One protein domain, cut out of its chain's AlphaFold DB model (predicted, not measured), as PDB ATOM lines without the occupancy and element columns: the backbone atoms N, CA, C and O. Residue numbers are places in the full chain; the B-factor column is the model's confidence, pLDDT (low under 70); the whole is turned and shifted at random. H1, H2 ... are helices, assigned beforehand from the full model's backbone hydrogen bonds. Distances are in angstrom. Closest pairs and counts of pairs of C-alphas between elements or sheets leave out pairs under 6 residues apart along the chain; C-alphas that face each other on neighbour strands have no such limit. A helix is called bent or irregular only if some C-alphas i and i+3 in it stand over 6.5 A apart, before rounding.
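This is residues 6 to 64 of the 65 residues of an uncharacterized protein of Thalassomonas actiniarum (UniProt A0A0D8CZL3). Three helices make a loose, open bracket with one side drawn out: the long helix H3 makes the longest axis, H2 is the short piece at its first end, and H1 lies across a gap from the first part of H3. Residues 49 to 64 stick out as a nearly straight arm. The printed part has 59 residues, with the named helices H1, H2 and H3 in that order and no named strand, and its class is all helix. It is loose, with a radius of gyration of the C-alphas of 14.6 A and spans of 45 by 22 by 21 A.

H1, residues 6 to 21, is close to but not clearly touching H2, residues 26 to 35. Their closest C-alphas, those of Ser 15 and Asn 28, are 6.5 A apart. They stand at a steep tilt of 65 degrees and run opposite ways. H2 and H3, residues 38 to 63, meet only through their link, a tight one of 2 residues. H1 and H3 are apart. In H2 and H3 every O i to N i+4 pair is within hydrogen-bond range; in H1, 11 of 12 are.

H1 begins at C-alpha 6 (168.373, 214.199, 166.666) and is 23.3 A long. It is neither bent nor irregular, but only just: C-alphas 6 and 9 are 6.0 A apart. H2 begins at C-alpha 26 (163.283, 191.968, 167.081) and is 13.9 A long. H3 is 38.0 A long and ends at C-alpha 63 (197.569, 195.451, 144.168).

The two C-alphas farthest apart, those of Ser 34 and Ser 64, are 46.0 A apart. The printed part has no cut, and both links are tight. Mean pLDDT of the printed part is 81.9; residues 6 to 8, 15, 19 and 35 to 36 are under 70.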
ATOM      1  N   GLU A   6     167.067 214.833 166.419       52.75
ATOM      2  CA  GLU A   6     168.373 214.199 166.666       52.75
ATOM      3  C   GLU A   6     168.284 212.711 167.045       52.75
ATOM      4  O   GLU A   6     169.215 211.946 166.784       52.75
ATOM      5  N   GLY A   7     167.163 212.271 167.631       59.00
ATOM      6  CA  GLY A   7     166.963 210.863 167.994       59.00
ATOM      7  C   GLY A   7     166.781 209.955 166.775       59.00
ATOM      8  O   GLY A   7     167.250 208.822 166.766       59.00
ATOM      9  N   ASP A   8     166.165 210.480 165.718       67.69
ATOM     10  CA  ASP A   8     165.701 209.702 164.567       67.69
ATOM     11  C   ASP A   8     166.851 209.267 163.637       67.69
ATOM     12  O   ASP A   8     166.967 208.100 163.252       67.69
ATOM     13  N   LEU A   9     167.790 210.178 163.354       76.69
ATOM     14  CA  LEU A   9     168.959 209.873 162.521       76.69
ATOM     15  C   LEU A   9     169.925 208.918 163.238       76.69
ATOM     16  O   LEU A   9     170.439 207.968 162.644       76.69
ATOM     17  N   LYS A  10     170.134 209.137 164.540       79.94
ATOM     18  CA  LYS A  10     171.008 208.304 165.373       79.94
ATOM     19  C   LYS A  10     170.466 206.881 165.514       79.94
ATOM     20  O   LYS A  10     171.236 205.922 165.453       79.94
ATOM     21  N   GLU A  11     169.152 206.729 165.670       72.88
ATOM     22  CA  GLU A  11     168.513 205.413 165.691       72.88
ATOM     23  C   GLU A  11     168.575 204.707 164.337       72.88
ATOM     24  O   GLU A  11     168.807 203.497 164.301       72.88
ATOM     25  N   THR A  12     168.441 205.450 163.238       74.88
ATOM     26  CA  THR A  12     168.560 204.909 161.879       74.88
ATOM     27  C   THR A  12     169.967 204.368 161.622       74.88
ATOM     28  O   THR A  12     170.112 203.211 161.232       74.88
ATOM     29  N   ILE A  13     171.016 205.138 161.939       81.56
ATOM     30  CA  ILE A  13     172.419 204.699 161.805       81.56
ATOM     31  C   ILE A  13     172.687 203.456 162.661       81.56
ATOM     32  O   ILE A  13     173.314 202.502 162.202       81.56
ATOM     33  N   LYS A  14     172.165 203.423 163.894       77.56
ATOM     34  CA  LYS A  14     172.306 202.264 164.782       77.56
ATOM     35  C   LYS A  14     171.574 201.030 164.243       77.56
ATOM     36  O   LYS A  14     172.095 199.926 164.377       77.56
ATOM     37  N   SER A  15     170.398 201.201 163.631       68.12
ATOM     38  CA  SER A  15     169.661 200.094 163.004       68.12
ATOM     39  C   SER A  15     170.408 199.542 161.793       68.12
ATOM     40  O   SER A  15     170.576 198.331 161.693       68.12
ATOM     41  N   VAL A  16     170.928 200.420 160.928       73.50
ATOM     42  CA  VAL A  16     171.721 200.035 159.749       73.50
ATOM     43  C   VAL A  16     173.005 199.313 160.165       73.50
ATOM     44  O   VAL A  16     173.310 198.261 159.611       73.50
ATOM     45  N   GLY A  17     173.717 199.808 161.184       79.62
ATOM     46  CA  GLY A  17     174.917 199.152 161.717       79.62
ATOM     47  C   GLY A  17     174.628 197.782 162.342       79.62
ATOM     48  O   GLY A  17     175.336 196.817 162.067       79.62
ATOM     49  N   ALA A  18     173.556 197.663 163.132       75.00
ATOM     50  CA  ALA A  18     173.145 196.381 163.709       75.00
ATOM     51  C   ALA A  18     172.714 195.368 162.633       75.00
ATOM     52  O   ALA A  18     173.028 194.185 162.752       75.00
ATOM     53  N   ALA A  19     172.040 195.825 161.573       69.62
ATOM     54  CA  ALA A  19     171.667 194.997 160.430       69.62
ATOM     55  C   ALA A  19     172.892 194.532 159.625       69.62
ATOM     56  O   ALA A  19     172.941 193.375 159.221       69.62
ATOM     57  N   PHE A  20     173.909 195.385 159.464       73.62
ATOM     58  CA  PHE A  20     175.169 195.039 158.791       73.62
ATOM     59  C   PHE A  20     175.978 193.962 159.528       73.62
ATOM     60  O   PHE A  20     176.570 193.096 158.895       73.62
ATOM     61  N   ILE A  21     175.990 194.004 160.865       78.31
ATOM     62  CA  ILE A  21     176.638 192.986 161.713       78.31
ATOM     63  C   ILE A  21     175.773 191.706 161.806       78.31
ATOM     64  O   ILE A  21     176.249 190.660 162.238       78.31
ATOM     65  N   GLY A  22     174.496 191.767 161.408       70.81
ATOM     66  CA  GLY A  22     173.542 190.656 161.505       70.81
ATOM     67  C   GLY A  22     172.883 190.496 162.883       70.81
ATOM     68  O   GLY A  22     172.120 189.559 163.093       70.81
ATOM     69  N   VAL A  23     173.123 191.421 163.821       72.25
ATOM     70  CA  VAL A  23     172.587 191.412 165.201       72.25
ATOM     71  C   VAL A  23     171.411 192.382 165.368       72.25
ATOM     72  O   VAL A  23     171.311 193.133 166.343       72.25
ATOM     73  N   GLN A  24     170.501 192.405 164.391       72.81
ATOM     74  CA  GLN A  24     169.299 193.238 164.454       72.81
ATOM     75  C   GLN A  24     168.304 192.667 165.480       72.81
ATOM     76  O   GLN A  24     167.829 191.542 165.341       72.81
ATOM     77  N   SER A  25     167.953 193.452 166.504       81.25
ATOM     78  CA  SER A  25     166.957 193.049 167.511       81.25
ATOM     79  C   SER A  25     165.545 192.955 166.920       81.25
ATOM     80  O   SER A  25     165.200 193.689 165.990       81.25
ATOM     81  N   ASP A  26     164.683 192.117 167.509       79.25
ATOM     82  CA  ASP A  26     163.283 191.968 167.081       79.25
ATOM     83  C   ASP A  26     162.515 193.292 167.071       79.25
ATOM     84  O   ASP A  26     161.700 193.522 166.183       79.25
ATOM     85  N   LYS A  27     162.798 194.192 168.021       81.12
ATOM     86  CA  LYS A  27     162.180 195.524 168.087       81.12
ATOM     87  C   LYS A  27     162.571 196.391 166.889       81.12
ATOM     88  O   LYS A  27     161.708 197.055 166.316       81.12
ATOM     89  N   ASN A  28     163.850 196.378 166.504       76.69
ATOM     90  CA  ASN A  28     164.320 197.103 165.326       76.69
ATOM     91  C   ASN A  28     163.729 196.482 164.065       76.69
ATOM     92  O   ASN A  28     163.172 197.213 163.260       76.69
ATOM     93  N   ARG A  29     163.738 195.147 163.942       77.06
ATOM     94  CA  ARG A  29     163.090 194.447 162.826       77.06
ATOM     95  C   ARG A  29     161.611 194.822 162.734       77.06
ATOM     96  O   ARG A  29     161.165 195.308 161.709       77.06
ATOM     97  N   GLN A  30     160.840 194.685 163.804       80.50
ATOM     98  CA  GLN A  30     159.421 195.034 163.777       80.50
ATOM     99  C   GLN A  30     159.201 196.499 163.397       80.50
ATOM    100  O   GLN A  30     158.379 196.755 162.532       80.50
ATOM    101  N   ARG A  31     159.944 197.467 163.943       77.75
ATOM    102  CA  ARG A  31     159.829 198.877 163.519       77.75
ATOM    103  C   ARG A  31     160.119 199.050 162.025       77.75
ATOM    104  O   ARG A  31     159.342 199.691 161.318       77.75
ATOM    105  N   ASP A  32     161.219 198.465 161.576       74.25
ATOM    106  CA  ASP A  32     161.768 198.603 160.234       74.25
ATOM    107  C   ASP A  32     160.822 197.936 159.197       74.25
ATOM    108  O   ASP A  32     160.561 198.510 158.142       74.25
ATOM    109  N   PHE A  33     160.184 196.811 159.543       73.75
ATOM    110  CA  PHE A  33     159.230 196.075 158.696       73.75
ATOM    111  C   PHE A  33     157.751 196.479 158.877       73.75
ATOM    112  O   PHE A  33     156.941 196.215 157.995       73.75
ATOM    113  N   SER A  34     157.377 197.133 159.983       73.50
ATOM    114  CA  SER A  34     156.005 197.637 160.203       73.50
ATOM    115  C   SER A  34     155.796 199.034 159.625       73.50
ATOM    116  O   SER A  34     154.666 199.421 159.343       73.50
ATOM    117  N   LYS A  35     156.871 199.824 159.491       64.44
ATOM    118  CA  LYS A  35     156.816 201.194 158.954       64.44
ATOM    119  C   LYS A  35     157.512 201.351 157.600       64.44
ATOM    120  O   LYS A  35     157.179 202.278 156.865       64.44
ATOM    121  N   GLY A  36     158.463 200.481 157.256       63.47
ATOM    122  CA  GLY A  36     159.231 200.550 156.013       63.47
ATOM    123  C   GLY A  36     158.699 199.617 154.925       63.47
ATOM    124  O   GLY A  36     158.423 198.446 155.168       63.47
ATOM    125  N   LYS A  37     158.594 200.114 153.684       74.50
ATOM    126  CA  LYS A  37     158.329 199.258 152.511       74.50
ATOM    127  C   LYS A  37     159.536 198.353 152.255       74.50
ATOM    128  O   LYS A  37     160.656 198.863 152.261       74.50
ATOM    129  N   PHE A  38     159.300 197.081 151.918       76.81
ATOM    130  CA  PHE A  38     160.322 196.101 151.504       76.81
ATOM    131  C   PHE A  38     161.367 196.681 150.532       76.81
ATOM    132  O   PHE A  38     162.561 196.423 150.669       76.81
ATOM    133  N   SER A  39     160.934 197.551 149.615       79.81
ATOM    134  CA  SER A  39     161.798 198.249 148.659       79.81
ATOM    135  C   SER A  39     162.976 198.998 149.300       79.81
ATOM    136  O   SER A  39     164.042 199.033 148.700       79.81
ATOM    137  N   HIS A  40     162.843 199.555 150.510       80.81
ATOM    138  CA  HIS A  40     163.951 200.260 151.175       80.81
ATOM    139  C   HIS A  40     165.082 199.305 151.574       80.81
ATOM    140  O   HIS A  40     166.250 199.649 151.419       80.81
ATOM    141  N   PHE A  41     164.748 198.094 152.033       77.94
ATOM    142  CA  PHE A  41     165.744 197.069 152.365       77.94
ATOM    143  C   PHE A  41     166.420 196.532 151.112       77.94
ATOM    144  O   PHE A  41     167.635 196.364 151.104       77.94
ATOM    145  N   LEU A  42     165.647 196.316 150.046       84.75
ATOM    146  CA  LEU A  42     166.185 195.854 148.772       84.75
ATOM    147  C   LEU A  42     167.166 196.873 148.177       84.75
ATOM    148  O   LEU A  42     168.271 196.503 147.796       84.75
ATOM    149  N   ILE A  43     166.790 198.156 148.148       87.44
ATOM    150  CA  ILE A  43     167.651 199.234 147.643       87.44
ATOM    151  C   ILE A  43     168.888 199.391 148.534       87.44
ATOM    152  O   ILE A  43     170.003 199.439 148.020       87.44
ATOM    153  N   GLY A  44     168.718 199.423 149.860       86.50
ATOM    154  CA  GLY A  44     169.836 199.542 150.801       86.50
ATOM    155  C   GLY A  44     170.826 198.379 150.689       86.50
ATOM    156  O   GLY A  44     172.031 198.604 150.604       86.50
ATOM    157  N   GLY A  45     170.317 197.147 150.610       84.12
ATOM    158  CA  GLY A  45     171.127 195.949 150.400       84.12
ATOM    159  C   GLY A  45     171.843 195.956 149.049       84.12
ATOM    160  O   GLY A  45     173.036 195.676 148.989       84.12
ATOM    161  N   PHE A  46     171.155 196.347 147.974       93.19
ATOM    162  CA  PHE A  46     171.751 196.442 146.641       93.19
ATOM    163  C   PHE A  46     172.894 197.463 146.582       93.19
ATOM    164  O   PHE A  46     173.963 197.164 146.047       93.19
ATOM    165  N   ILE A  47     172.704 198.647 147.175       92.88
ATOM    166  CA  ILE A  47     173.748 199.676 147.267       92.88
ATOM    167  C   ILE A  47     174.943 199.149 148.068       92.88
ATOM    168  O   ILE A  47     176.078 199.261 147.609       92.88
ATOM    169  N   ALA A  48     174.700 198.534 149.227       88.00
ATOM    170  CA  ALA A  48     175.751 197.975 150.075       88.00
ATOM    171  C   ALA A  48     176.594 196.916 149.346       88.00
ATOM    172  O   ALA A  48     177.822 196.999 149.353       88.00
ATOM    173  N   VAL A  49     175.943 195.957 148.678       93.94
ATOM    174  CA  VAL A  49     176.628 194.907 147.909       93.94
ATOM    175  C   VAL A  49     177.407 195.506 146.744       93.94
ATOM    176  O   VAL A  49     178.560 195.142 146.535       93.94
ATOM    177  N   THR A  50     176.819 196.458 146.017       97.56
ATOM    178  CA  THR A  50     177.496 197.127 144.898       97.56
ATOM    179  C   THR A  50     178.765 197.834 145.372       97.56
ATOM    180  O   THR A  50     179.831 197.634 144.793       97.56
ATOM    181  N   LEU A  51     178.683 198.611 146.457       97.12
ATOM    182  CA  LEU A  51     179.841 199.299 147.032       97.12
ATOM    183  C   LEU A  51     180.913 198.320 147.524       97.12
ATOM    184  O   LEU A  51     182.100 198.577 147.336       97.12
ATOM    185  N   PHE A  52     180.510 197.197 148.118       94.31
ATOM    186  CA  PHE A  52     181.435 196.154 148.556       94.31
ATOM    187  C   PHE A  52     182.170 195.498 147.381       94.31
ATOM    188  O   PHE A  52     183.384 195.335 147.420       94.31
ATOM    189  N   VAL A  53     181.467 195.164 146.296       97.81
ATOM    190  CA  VAL A  53     182.110 194.598 145.100       97.81
ATOM    191  C   VAL A  53     183.061 195.610 144.465       97.81
ATOM    192  O   VAL A  53     184.189 195.257 144.127       97.81
ATOM    193  N   LEU A  54     182.652 196.875 144.341       98.31
ATOM    194  CA  LEU A  54     183.511 197.929 143.798       98.31
ATOM    195  C   LEU A  54     184.763 198.153 144.651       98.31
ATOM    196  O   LEU A  54     185.833 198.383 144.094       98.31
ATOM    197  N   SER A  55     184.658 198.063 145.981       97.56
ATOM    198  CA  SER A  55     185.827 198.190 146.851       97.56
ATOM    199  C   SER A  55     186.797 197.023 146.667       97.56
ATOM    200  O   SER A  55     187.998 197.259 146.567       97.56
ATOM    201  N   LEU A  56     186.299 195.788 146.527       97.62
ATOM    202  CA  LEU A  56     187.136 194.630 146.196       97.62
ATOM    203  C   LEU A  56     187.830 194.806 144.844       97.62
ATOM    204  O   LEU A  56     189.034 194.588 144.750       97.62
ATOM    205  N   VAL A  57     187.099 195.245 143.815       98.00
ATOM    206  CA  VAL A  57     187.672 195.531 142.489       98.00
ATOM    207  C   VAL A  57     188.762 196.597 142.584       98.00
ATOM    208  O   VAL A  57     189.835 196.406 142.025       98.00
ATOM    209  N   ALA A  58     188.522 197.690 143.314       97.69
ATOM    210  CA  ALA A  58     189.504 198.756 143.494       97.69
ATOM    211  C   ALA A  58     190.765 198.259 144.215       97.69
ATOM    212  O   ALA A  58     191.873 198.584 143.798       97.69
ATOM    213  N   VAL A  59     190.607 197.441 145.261       98.00
ATOM    214  CA  VAL A  59     191.737 196.817 145.963       98.00
ATOM    215  C   VAL A  59     192.520 195.914 145.016       98.00
ATOM    216  O   VAL A  59     193.734 196.050 144.932       98.00
ATOM    217  N   VAL A  60     191.844 195.036 144.271       98.00
ATOM    218  CA  VAL A  60     192.489 194.141 143.299       98.00
ATOM    219  C   VAL A  60     193.225 194.940 142.227       98.00
ATOM    220  O   VAL A  60     194.371 194.629 141.934       98.00
ATOM    221  N   ALA A  61     192.614 195.994 141.688       96.81
ATOM    222  CA  ALA A  61     193.239 196.859 140.691       96.81
ATOM    223  C   ALA A  61     194.449 197.634 141.238       96.81
ATOM    224  O   ALA A  61     195.351 197.960 140.477       96.81
ATOM    225  N   LEU A  62     194.477 197.933 142.541       97.19
ATOM    226  CA  LEU A  62     195.594 198.627 143.183       97.19
ATOM    227  C   LEU A  62     196.782 197.696 143.473       97.19
ATOM    228  O   LEU A  62     197.920 198.159 143.487       97.19
ATOM    229  N   VAL A  63     196.526 196.414 143.759       96.88
ATOM    230  CA  VAL A  63     197.569 195.451 144.168       96.88
ATOM    231  C   VAL A  63     197.972 194.466 143.073       96.88
ATOM    232  O   VAL A  63     199.021 193.833 143.193       96.88
ATOM    233  N   SER A  64     197.153 194.303 142.032       87.88
ATOM    234  CA  SER A  64     197.529 193.544 140.842       87.88
ATOM    235  C   SER A  64     198.521 194.373 140.018       87.88
ATOM    236  O   SER A  64     198.205 195.529 139.733       87.88
TER     237      SER A  64